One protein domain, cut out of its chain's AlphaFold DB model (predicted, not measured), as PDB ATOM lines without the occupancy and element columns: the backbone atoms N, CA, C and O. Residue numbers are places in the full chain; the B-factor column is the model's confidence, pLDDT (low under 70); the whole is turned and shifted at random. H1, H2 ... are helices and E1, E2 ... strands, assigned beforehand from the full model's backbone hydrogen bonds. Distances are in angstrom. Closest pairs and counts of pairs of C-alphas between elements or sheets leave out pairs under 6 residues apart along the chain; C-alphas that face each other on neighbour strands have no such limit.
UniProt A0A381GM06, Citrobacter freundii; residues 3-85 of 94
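What this domain is: This is residues 3 to 85 of the 94 residues of a protein of Citrobacter freundii (UniProt A0A381GM06). The model is one twisted, curled sheet of five antiparallel strands, E2 E1 E3 E4 E5 across it, with neither H1 nor H2 on it. Two hairpin turns, at residues 11 to 14 and 46 to 49, mark its far ends, and residues 80 to 85 stick out as a short tail, with 80 to 83 belonging to H2. The printed part has 83 residues, with five named strands and two short named helices in the order E1 E2 H1 E3 E4 E5 H2, and its class is mostly strand. It is loose, with a radius of gyration of the C-alphas of 14.7 A and spans of 45 by 32 by 22 A.

Where its parts are: Find C-alpha 3 at (125.345, 137.059, 204.135); from there E1 runs through residues 3 to 10, 22.9 A. E2 returns through residues 15 to 22, 22.1 A. H1 is residues 30 to 33, and E3, residues 36 to 45, follows with 26.1 A. Start E4 at C-alpha 50, (113.630, 150.536, 213.147); it holds residues 50 to 60, 27.3 A, and bends by 57 degrees at residue 53. E5, residues 69 to 76, is 21.1 A long. H2, residues 79 to 83, ends at C-alpha 83, (105.814, 142.667, 194.828).

How they stand to each other: Begin with the sheet at the hairpin of E1 and E2, antiparallel at 160 degrees, where N 5 and O 20 are 2.8 A apart, within hydrogen-bond range. On E1's other side look for E3, antiparallel at 162 degrees: C-alphas 5 and 39 face each other at 4.6 A, and N 40 and O 4 are 2.7 A apart. E2, H1 and E3 form a split strand-helix-strand unit, two strands running the same way with E1 between them, and its crossover is right-handed. E3, E4 and E5 form a meander, each strand the antiparallel neighbour of the one before; N 41 and O 57 are 2.8 A apart, as are N 58 and O 71. H1 is only just not on the sheet, with 4 pairs of C-alphas within 10 A. H2 is not on it either, and H2 is apart from E4. H1 is too short for an O i to N i+4 pair; H2 has 0 of 1 within range, but 2 of 2 O i to N i+3 pairs.

The domain as a whole: The C-alphas of Thr 12 and Gly 49, the two farthest apart, are 48.1 A apart. The printed part has no cut, and no link is long. Mean pLDDT of the printed part is 85.8; look for values under 70 at residue 3 and residues 7 to 15.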
ATOM      1  N   ASN A   3     124.125 136.700 204.839       65.56
ATOM      2  CA  ASN A   3     125.345 137.059 204.135       65.56
ATOM      3  C   ASN A   3     125.105 136.813 202.649       65.56
ATOM      4  O   ASN A   3     124.713 135.708 202.270       65.56
ATOM      5  N   ILE A   4     125.330 137.835 201.833       78.50
ATOM      6  CA  ILE A   4     125.368 137.716 200.380       78.50
ATOM      7  C   ILE A   4     126.826 137.798 199.968       78.50
ATOM      8  O   ILE A   4     127.557 138.677 200.409       78.50
ATOM      9  N   VAL A   5     127.261 136.859 199.155       72.19
ATOM     10  CA  VAL A   5     128.651 136.696 198.762       72.19
ATOM     11  C   VAL A   5     128.714 136.737 197.249       72.19
ATOM     12  O   VAL A   5     127.968 136.004 196.605       72.19
ATOM     13  N   ILE A   6     129.604 137.562 196.700       76.31
ATOM     14  CA  ILE A   6     129.834 137.654 195.258       76.31
ATOM     15  C   ILE A   6     131.193 137.040 194.927       76.31
ATOM     16  O   ILE A   6     132.222 137.362 195.532       76.31
ATOM     17  N   LEU A   7     131.161 136.124 193.967       69.19
ATOM     18  CA  LEU A   7     132.294 135.401 193.413       69.19
ATOM     19  C   LEU A   7     132.432 135.783 191.945       69.19
ATOM     20  O   LEU A   7     131.518 135.513 191.166       69.19
ATOM     21  N   ARG A   8     133.577 136.349 191.565       68.81
ATOM     22  CA  ARG A   8     133.888 136.638 190.166       68.81
ATOM     23  C   ARG A   8     134.906 135.639 189.647       68.81
ATOM     24  O   ARG A   8     135.977 135.460 190.224       68.81
ATOM     25  N   THR A   9     134.572 134.947 188.560       56.41
ATOM     26  CA  THR A   9     135.485 133.980 187.932       56.41
ATOM     27  C   THR A   9     135.857 134.426 186.524       56.41
ATOM     28  O   THR A   9     134.992 134.669 185.692       56.41
ATOM     29  N   LEU A  10     137.163 134.537 186.268       55.00
ATOM     30  CA  LEU A  10     137.752 134.892 184.975       55.00
ATOM     31  C   LEU A  10     138.621 133.719 184.510       55.00
ATOM     32  O   LEU A  10     139.808 133.663 184.822       55.00
ATOM     33  N   LYS A  11     138.034 132.727 183.834       55.59
ATOM     34  CA  LYS A  11     138.812 131.618 183.241       55.59
ATOM     35  C   LYS A  11     138.694 131.507 181.724       55.59
ATOM     36  O   LYS A  11     139.587 130.942 181.112       55.59
ATOM     37  N   THR A  12     137.643 132.053 181.114       57.56
ATOM     38  CA  THR A  12     137.345 131.848 179.683       57.56
ATOM     39  C   THR A  12     137.052 133.146 178.924       57.56
ATOM     40  O   THR A  12     136.491 133.107 177.837       57.56
ATOM     41  N   GLY A  13     137.386 134.314 179.489       55.84
ATOM     42  CA  GLY A  13     137.011 135.620 178.918       55.84
ATOM     43  C   GLY A  13     135.543 136.009 179.147       55.84
ATOM     44  O   GLY A  13     135.152 137.128 178.841       55.84
ATOM     45  N   ILE A  14     134.750 135.120 179.753       59.38
ATOM     46  CA  ILE A  14     133.384 135.379 180.211       59.38
ATOM     47  C   ILE A  14     133.435 135.494 181.737       59.38
ATOM     48  O   ILE A  14     133.837 134.545 182.413       59.38
ATOM     49  N   SER A  15     133.081 136.659 182.288       59.94
ATOM     50  CA  SER A  15     132.939 136.829 183.735       59.94
ATOM     51  C   SER A  15     131.560 136.344 184.168       59.94
ATOM     52  O   SER A  15     130.561 136.980 183.839       59.94
ATOM     53  N   CYS A  16     131.504 135.240 184.908       70.44
ATOM     54  CA  CYS A  16     130.285 134.827 185.597       70.44
ATOM     55  C   CYS A  16     130.339 135.322 187.043       70.44
ATOM     56  O   CYS A  16     131.288 134.995 187.769       70.44
ATOM     57  N   ASP A  17     129.309 136.068 187.440       81.31
ATOM     58  CA  ASP A  17     129.094 136.490 188.821       81.31
ATOM     59  C   ASP A  17     128.218 135.445 189.516       81.31
ATOM     60  O   ASP A  17     127.049 135.251 189.179       81.31
ATOM     61  N   LEU A  18     128.795 134.741 190.487       84.62
ATOM     62  CA  LEU A  18     128.069 133.792 191.322       84.62
ATOM     63  C   LEU A  18     127.709 134.466 192.646       84.62
ATOM     64  O   LEU A  18     128.585 134.856 193.421       84.62
ATOM     65  N   VAL A  19     126.407 134.570 192.910       89.38
ATOM     66  CA  VAL A  19     125.870 135.130 194.153       89.38
ATOM     67  C   VAL A  19     125.426 133.998 195.073       89.38
ATOM     68  O   VAL A  19     124.534 133.224 194.736       89.38
ATOM     69  N   ILE A  20     126.032 133.907 196.257       89.50
ATOM     70  CA  ILE A  20     125.658 132.936 197.291       89.50
ATOM     71  C   ILE A  20     124.985 133.674 198.441       89.50
ATOM     72  O   ILE A  20     125.571 134.578 199.037       89.50
ATOM     73  N   VAL A  21     123.772 133.252 198.793       90.56
ATOM     74  CA  VAL A  21     123.010 133.795 199.921       90.56
ATOM     75  C   VAL A  21     122.976 132.755 201.038       90.56
ATOM     76  O   VAL A  21     122.439 131.667 200.862       90.56
ATOM     77  N   ASN A  22     123.574 133.063 202.191       87.31
ATOM     78  CA  ASN A  22     123.695 132.112 203.298       87.31
ATOM     79  C   ASN A  22     123.541 132.786 204.672       87.31
ATOM     80  O   ASN A  22     123.960 133.922 204.889       87.31
ATOM     81  N   GLN A  23     122.983 132.067 205.645       84.62
ATOM     82  CA  GLN A  23     122.872 132.525 207.034       84.62
ATOM     83  C   GLN A  23     124.217 132.518 207.774       84.62
ATOM     84  O   GLN A  23     124.399 133.273 208.730       84.62
ATOM     85  N   SER A  24     125.163 131.680 207.338       83.81
ATOM     86  CA  SER A  24     126.493 131.583 207.938       83.81
ATOM     87  C   SER A  24     127.564 131.305 206.891       83.81
ATOM     88  O   SER A  24     127.476 130.340 206.135       83.81
ATOM     89  N   LEU A  25     128.633 132.103 206.898       82.62
ATOM     90  CA  LEU A  25     129.817 131.874 206.059       82.62
ATOM     91  C   LEU A  25     130.560 130.587 206.433       82.62
ATOM     92  O   LEU A  25     131.332 130.067 205.628       82.62
ATOM     93  N   SER A  26     130.337 130.044 207.635       84.88
ATOM     94  CA  SER A  26     130.925 128.769 208.053       84.88
ATOM     95  C   SER A  26     130.467 127.617 207.162       84.88
ATOM     96  O   SER A  26     131.293 126.772 206.829       84.88
ATOM     97  N   ASN A  27     129.218 127.662 206.689       86.19
ATOM     98  CA  ASN A  27     128.572 126.590 205.926       86.19
ATOM     99  C   ASN A  27     128.955 126.575 204.438       86.19
ATOM    100  O   ASN A  27     128.555 125.674 203.709       86.19
ATOM    101  N   ILE A  28     129.701 127.574 203.961       88.81
ATOM    102  CA  ILE A  28     130.195 127.598 202.580       88.81
ATOM    103  C   ILE A  28     131.382 126.631 202.464       88.81
ATOM    104  O   ILE A  28     132.232 126.577 203.354       88.81
ATOM    105  N   ALA A  29     131.469 125.878 201.368       88.06
ATOM    106  CA  ALA A  29     132.604 124.994 201.119       88.06
ATOM    107  C   ALA A  29     133.919 125.789 201.024       88.06
ATOM    108  O   ALA A  29     133.965 126.868 200.431       88.06
ATOM    109  N   ARG A  30     135.010 125.259 201.596       87.25
ATOM    110  CA  ARG A  30     136.300 125.969 201.699       87.25
ATOM    111  C   ARG A  30     136.812 126.473 200.346       87.25
ATOM    112  O   ARG A  30     137.213 127.625 200.261       87.25
ATOM    113  N   PHE A  31     136.717 125.654 199.296       86.38
ATOM    114  CA  PHE A  31     137.193 126.017 197.955       86.38
ATOM    115  C   PHE A  31     136.474 127.239 197.363       86.38
ATOM    116  O   PHE A  31     137.063 127.972 196.572       86.38
ATOM    117  N   LEU A  32     135.216 127.474 197.751       86.38
ATOM    118  CA  LEU A  32     134.472 128.665 197.346       86.38
ATOM    119  C   LEU A  32     134.910 129.881 198.154       86.38
ATOM    120  O   LEU A  32     135.007 130.963 197.591       86.38
ATOM    121  N   LYS A  33     135.226 129.721 199.448       87.75
ATOM    122  CA  LYS A  33     135.625 130.844 200.316       87.75
ATOM    123  C   LYS A  33     136.847 131.589 199.797       87.75
ATOM    124  O   LYS A  33     136.890 132.813 199.881       87.75
ATOM    125  N   ASP A  34     137.803 130.864 199.231       86.12
ATOM    126  CA  ASP A  34     139.034 131.446 198.687       86.12
ATOM    127  C   ASP A  34     138.811 132.195 197.364       86.12
ATOM    128  O   ASP A  34     139.698 132.902 196.894       86.12
ATOM    129  N   LYS A  35     137.630 132.054 196.753       87.06
ATOM    130  CA  LYS A  35     137.232 132.770 195.536       87.06
ATOM    131  C   LYS A  35     136.317 133.962 195.818       87.06
ATOM    132  O   LYS A  35     136.024 134.720 194.900       87.06
ATOM    133  N   ILE A  36     135.849 134.112 197.058       90.00
ATOM    134  CA  ILE A  36     134.959 135.207 197.441       90.00
ATOM    135  C   ILE A  36     135.715 136.517 197.292       90.00
ATOM    136  O   ILE A  36     136.758 136.698 197.915       90.00
ATOM    137  N   GLU A  37     135.144 137.432 196.521       91.12
ATOM    138  CA  GLU A  37     135.725 138.748 196.289       91.12
ATOM    139  C   GLU A  37     135.091 139.781 197.224       91.12
ATOM    140  O   GLU A  37     135.792 140.553 197.873       91.12
ATOM    141  N   THR A  38     133.761 139.738 197.375       92.88
ATOM    142  CA  THR A  38     133.019 140.652 198.255       92.88
ATOM    143  C   THR A  38     131.986 139.911 199.095       92.88
ATOM    144  O   THR A  38     131.229 139.080 198.586       92.88
ATOM    145  N   THR A  39     131.911 140.254 200.381       94.88
ATOM    146  CA  THR A  39     130.885 139.764 201.310       94.88
ATOM    147  C   THR A  39     130.036 140.918 201.831       94.88
ATOM    148  O   THR A  39     130.544 141.856 202.437       94.88
ATOM    149  N   TYR A  40     128.725 140.801 201.675       95.00
ATOM    150  CA  TYR A  40     127.714 141.709 202.201       95.00
ATOM    151  C   TYR A  40     127.040 141.066 203.407       95.00
ATOM    152  O   TYR A  40     126.345 140.057 203.293       95.00
ATOM    153  N   ARG A  41     127.220 141.661 204.581       93.44
ATOM    154  CA  ARG A  41     126.642 141.204 205.845       93.44
ATOM    155  C   ARG A  41     125.433 142.079 206.172       93.44
ATOM    156  O   ARG A  41     125.581 143.268 206.435       93.44
ATOM    157  N   MET A  42     124.232 141.506 206.178       92.62
ATOM    158  CA  MET A  42     122.988 142.260 206.374       92.62
ATOM    159  C   MET A  42     122.445 142.136 207.802       92.62
ATOM    160  O   MET A  42     122.243 141.026 208.301       92.62
ATOM    161  N   ARG A  43     122.134 143.270 208.451       91.25
ATOM    162  CA  ARG A  43     121.489 143.343 209.781       91.25
ATOM    163  C   ARG A  43     120.177 144.095 209.712       91.25
ATOM    164  O   ARG A  43     120.148 145.234 209.263       91.25
ATOM    165  N   LYS A  44     119.112 143.509 210.259       91.62
ATOM    166  CA  LYS A  44     117.883 144.255 210.553       91.62
ATOM    167  C   LYS A  44     118.117 145.148 211.767       91.62
ATOM    168  O   LYS A  44     118.709 144.697 212.746       91.62
ATOM    169  N   LEU A  45     117.607 146.375 211.741       90.25
ATOM    170  CA  LEU A  45     117.714 147.314 212.865       90.25
ATOM    171  C   LEU A  45     116.531 147.199 213.842       90.25
ATOM    172  O   LEU A  45     116.179 148.160 214.519       90.25
ATOM    173  N   LYS A  46     115.948 145.995 213.963       86.94
ATOM    174  CA  LYS A  46     114.797 145.709 214.837       86.94
ATOM    175  C   LYS A  46     115.079 146.035 216.307       86.94
ATOM    176  O   LYS A  46     114.213 146.564 216.987       86.94
ATOM    177  N   ALA A  47     116.301 145.775 216.777       84.56
ATOM    178  CA  ALA A  47     116.713 146.093 218.146       84.56
ATOM    179  C   ALA A  47     116.706 147.604 218.453       84.56
ATOM    180  O   ALA A  47     116.633 147.985 219.612       84.56
ATOM    181  N   LEU A  48     116.759 148.457 217.423       87.88
ATOM    182  CA  LEU A  48     116.678 149.915 217.547       87.88
ATOM    183  C   LEU A  48     115.249 150.443 217.311       87.88
ATOM    184  O   LEU A  48     115.071 151.637 217.103       87.88
ATOM    185  N   GLY A  49     114.243 149.564 217.236       89.88
ATOM    186  CA  GLY A  49     112.863 149.927 216.885       89.88
ATOM    187  C   GLY A  49     112.640 150.241 215.398       89.88
ATOM    188  O   GLY A  49     111.510 150.455 214.967       89.88
ATOM    189  N   LEU A  50     113.693 150.217 214.574       88.88
ATOM    190  CA  LEU A  50     113.630 150.536 213.147       88.88
ATOM    191  C   LEU A  50     113.304 149.289 212.314       88.88
ATOM    192  O   LEU A  50     114.159 148.725 211.627       88.88
ATOM    193  N   ASN A  51     112.044 148.859 212.367       86.69
ATOM    194  CA  ASN A  51     111.571 147.632 211.712       86.69
ATOM    195  C   ASN A  51     111.738 147.642 210.184       86.69
ATOM    196  O   ASN A  51     111.996 146.597 209.587       86.69
ATOM    197  N   ASN A  52     111.665 148.826 209.569       89.25
ATOM    198  CA  ASN A  52     111.749 148.993 208.118       89.25
ATOM    199  C   ASN A  52     113.163 149.320 207.612       89.25
ATOM    200  O   ASN A  52     113.335 149.639 206.436       89.25
ATOM    201  N   HIS A  53     114.170 149.250 208.485       92.19
ATOM    202  CA  HIS A  53     115.544 149.590 208.144       92.19
ATOM    203  C   HIS A  53     116.491 148.408 208.325       92.19
ATOM    204  O   HIS A  53     116.312 147.520 209.169       92.19
ATOM    205  N   TYR A  54     117.554 148.434 207.536       93.69
ATOM    206  CA  TYR A  54     118.630 147.469 207.597       93.69
ATOM    207  C   TYR A  54     119.978 148.148 207.370       93.69
ATOM    208  O   TYR A  54     120.070 149.248 206.833       93.69
ATOM    209  N   CYS A  55     121.030 147.492 207.833       94.50
ATOM    210  CA  CYS A  55     122.410 147.912 207.663       94.50
ATOM    211  C   CYS A  55     123.143 146.854 206.847       94.50
ATOM    212  O   CYS A  55     122.968 145.657 207.103       94.50
ATOM    213  N   ILE A  56     123.953 147.296 205.893       95.00
ATOM    214  CA  ILE A  56     124.823 146.440 205.098       95.00
ATOM    215  C   ILE A  56     126.259 146.781 205.458       95.00
ATOM    216  O   ILE A  56     126.680 147.922 205.302       95.00
ATOM    217  N   ASP A  57     126.991 145.780 205.930       96.06
ATOM    218  CA  ASP A  57     128.432 145.854 206.137       96.06
ATOM    219  C   ASP A  57     129.113 145.138 204.958       96.06
ATOM    220  O   ASP A  57     128.821 143.966 204.701       96.06
ATOM    221  N   VAL A  58     129.984 145.833 204.226       95.94
ATOM    222  CA  VAL A  58     130.671 145.310 203.035       95.94
ATOM    223  C   VAL A  58     132.110 144.980 203.386       95.94
ATOM    224  O   VAL A  58     132.851 145.843 203.854       95.94
ATOM    225  N   TYR A  59     132.515 143.742 203.134       96.19
ATOM    226  CA  TYR A  59     133.858 143.243 203.395       96.19
ATOM    227  C   TYR A  59     134.537 142.791 202.108       96.19
ATOM    228  O   TYR A  59     133.903 142.179 201.246       96.19
ATOM    229  N   SER A  60     135.842 143.031 202.030       94.81
ATOM    230  CA  SER A  60     136.719 142.414 201.040       94.81
ATOM    231  C   SER A  60     137.013 140.960 201.437       94.81
ATOM    232  O   SER A  60     137.458 140.672 202.557       94.81
ATOM    233  N   GLY A  61     136.736 140.030 200.526       91.75
ATOM    234  CA  GLY A  61     136.903 138.596 200.732       91.75
ATOM    235  C   GLY A  61     135.887 137.962 201.691       91.75
ATOM    236  O   GLY A  61     134.819 138.508 201.968       91.75
ATOM    237  N   HIS A  62     136.214 136.769 202.202       89.81
ATOM    238  CA  HIS A  62     135.326 135.979 203.070       89.81
ATOM    239  C   HIS A  62     135.509 136.226 204.577       89.81
ATOM    240  O   HIS A  62     134.686 135.783 205.382       89.81
ATOM    241  N   LYS A  63     136.611 136.868 204.990       91.06
ATOM    242  CA  LYS A  63     136.936 137.084 206.409       91.06
ATOM    243  C   LYS A  63     136.339 138.402 206.896       91.06
ATOM    244  O   LYS A  63     136.718 139.474 206.436       91.06
ATOM    245  N   ILE A  64     135.446 138.318 207.880       91.88
ATOM    246  CA  ILE A  64     134.727 139.461 208.467       91.88
ATOM    247  C   ILE A  64     135.572 140.109 209.579       91.88
ATOM    248  O   ILE A  64     135.169 140.177 210.741       91.88
ATOM    249  N   TYR A  65     136.781 140.544 209.246       94.25
ATOM    250  CA  TYR A  65     137.621 141.311 210.167       94.25
ATOM    251  C   TYR A  65     137.426 142.805 209.948       94.25
ATOM    252  O   TYR A  65     137.080 143.239 208.851       94.25
ATOM    253  N   LYS A  66     137.687 143.611 210.983       92.75
ATOM    254  CA  LYS A  66     137.600 145.075 210.883       92.75
ATOM    255  C   LYS A  66     138.541 145.632 209.809       92.75
ATOM    256  O   LYS A  66     138.166 146.571 209.124       92.75
ATOM    257  N   SER A  67     139.713 145.019 209.624       96.06
ATOM    258  CA  SER A  67     140.681 145.369 208.574       96.06
ATOM    259  C   SER A  67     140.138 145.200 207.155       96.06
ATOM    260  O   SER A  67     140.596 145.874 206.244       96.06
ATOM    261  N   ASN A  68     139.178 144.291 206.967       95.19
ATOM    262  CA  ASN A  68     138.615 143.964 205.661       95.19
ATOM    263  C   ASN A  68     137.290 144.690 205.412       95.19
ATOM    264  O   ASN A  68     136.691 144.494 204.356       95.19
ATOM    265  N   LEU A  69     136.799 145.476 206.376       97.06
ATOM    266  CA  LEU A  69     135.581 146.261 206.221       97.06
ATOM    267  C   LEU A  69     135.856 147.406 205.244       97.06
ATOM    268  O   LEU A  69     136.657 148.292 205.527       97.06
ATOM    269  N   VAL A  70     135.163 147.385 204.114       97.12
ATOM    270  CA  VAL A  70     135.266 148.404 203.067       97.12
ATOM    271  C   VAL A  70     134.344 149.574 203.387       97.12
ATOM    272  O   VAL A  70     134.749 150.728 203.331       97.12
ATOM    273  N   THR A  71     133.087 149.283 203.726       97.12
ATOM    274  CA  THR A  71     132.093 150.311 204.047       97.12
ATOM    275  C   THR A  71     130.918 149.726 204.827       97.12
ATOM    276  O   THR A  71     130.717 148.509 204.865       97.12
ATOM    277  N   SER A  72     130.131 150.599 205.449       96.75
ATOM    278  CA  SER A  72     128.861 150.257 206.080       96.75
ATOM    279  C   SER A  72     127.839 151.342 205.780       96.75
ATOM    280  O   SER A  72     128.122 152.529 205.937       96.75
ATOM    281  N   TYR A  73     126.646 150.944 205.353       95.75
ATOM    282  CA  TYR A  73     125.568 151.880 205.051       95.75
ATOM    283  C   TYR A  73     124.213 151.352 205.514       95.75
ATOM    284  O   TYR A  73     123.982 150.147 205.650       95.75
ATOM    285  N   ARG A  74     123.309 152.293 205.793       94.06
ATOM    286  CA  ARG A  74     121.944 152.025 206.252       94.06
ATOM    287  C   ARG A  74     120.969 152.300 205.128       94.06
ATOM    288  O   ARG A  74     121.053 153.339 204.488       94.06
ATOM    289  N   ASN A  75     120.018 151.397 204.959       94.06
ATOM    290  CA  ASN A  75     118.970 151.490 203.959       94.06
ATOM    291  C   ASN A  75     117.600 151.210 204.574       94.06
ATOM    292  O   ASN A  75     117.476 150.688 205.689       94.06
ATOM    293  N   LYS A  76     116.567 151.575 203.822       92.69
ATOM    294  CA  LYS A  76     115.166 151.270 204.105       92.69
ATOM    295  C   LYS A  76     114.681 150.241 203.088       92.69
ATOM    296  O   LYS A  76     115.130 150.262 201.945       92.69
ATOM    297  N   TYR A  77     113.793 149.339 203.493       89.88
ATOM    298  CA  TYR A  77     113.157 148.442 202.528       89.88
ATOM    299  C   TYR A  77     112.307 149.249 201.543       89.88
ATOM    300  O   TYR A  77     111.540 150.118 201.964       89.88
ATOM    301  N   ASN A  78     112.450 148.950 200.251       90.44
ATOM    302  CA  ASN A  78     111.573 149.484 199.219       90.44
ATOM    303  C   ASN A  78     110.324 148.581 199.120       90.44
ATOM    304  O   ASN A  78     110.501 147.387 198.861       90.44
ATOM    305  N   PRO A  79     109.102 149.110 199.345       87.31
ATOM    306  CA  PRO A  79     107.872 148.336 199.225       87.31
ATOM    307  C   PRO A  79     107.707 147.654 197.860       87.31
ATOM    308  O   PRO A  79     107.313 146.491 197.825       87.31
ATOM    309  N   ASP A  80     108.111 148.316 196.772       88.38
ATOM    310  CA  ASP A  80     107.951 147.825 195.395       88.38
ATOM    311  C   ASP A  80     108.719 146.513 195.150       88.38
ATOM    312  O   ASP A  80     108.340 145.680 194.331       88.38
ATOM    313  N   ILE A  81     109.802 146.276 195.903       86.12
ATOM    314  CA  ILE A  81     110.591 145.041 195.796       86.12
ATOM    315  C   ILE A  81     109.814 143.842 196.353       86.12
ATOM    316  O   ILE A  81     110.016 142.718 195.892       86.12
ATOM    317  N   PHE A  82     108.922 144.042 197.331       82.31
ATOM    318  CA  PHE A  82     108.143 142.936 197.891       82.31
ATOM    319  C   PHE A  82     107.132 142.376 196.887       82.31
ATOM    320  O   PHE A  82     106.807 141.199 196.980       82.31
ATOM    321  N   GLU A  83     106.695 143.158 195.897       84.88
ATOM    322  CA  GLU A  83     105.814 142.667 194.828       84.88
ATOM    323  C   GLU A  83     106.493 141.598 193.961       84.88
ATOM    324  O   GLU A  83     105.849 140.654 193.499       84.88
ATOM    325  N   LEU A  84     107.816 141.705 193.794       85.44
ATOM    326  CA  LEU A  84     108.634 140.759 193.032       85.44
ATOM    327  C   LEU A  84     108.858 139.431 193.771       85.44
ATOM    328  O   LEU A  84     109.344 138.468 193.179       85.44
ATOM    329  N   TYR A  85     108.521 139.363 195.062       79.00
ATOM    330  CA  TYR A  85     108.730 138.193 195.903       79.00
ATOM    331  C   TYR A  85     107.403 137.662 196.447       79.00
ATOM    332  O   TYR A  85     106.790 138.243 197.337       79.00
TER     333      TYR A  85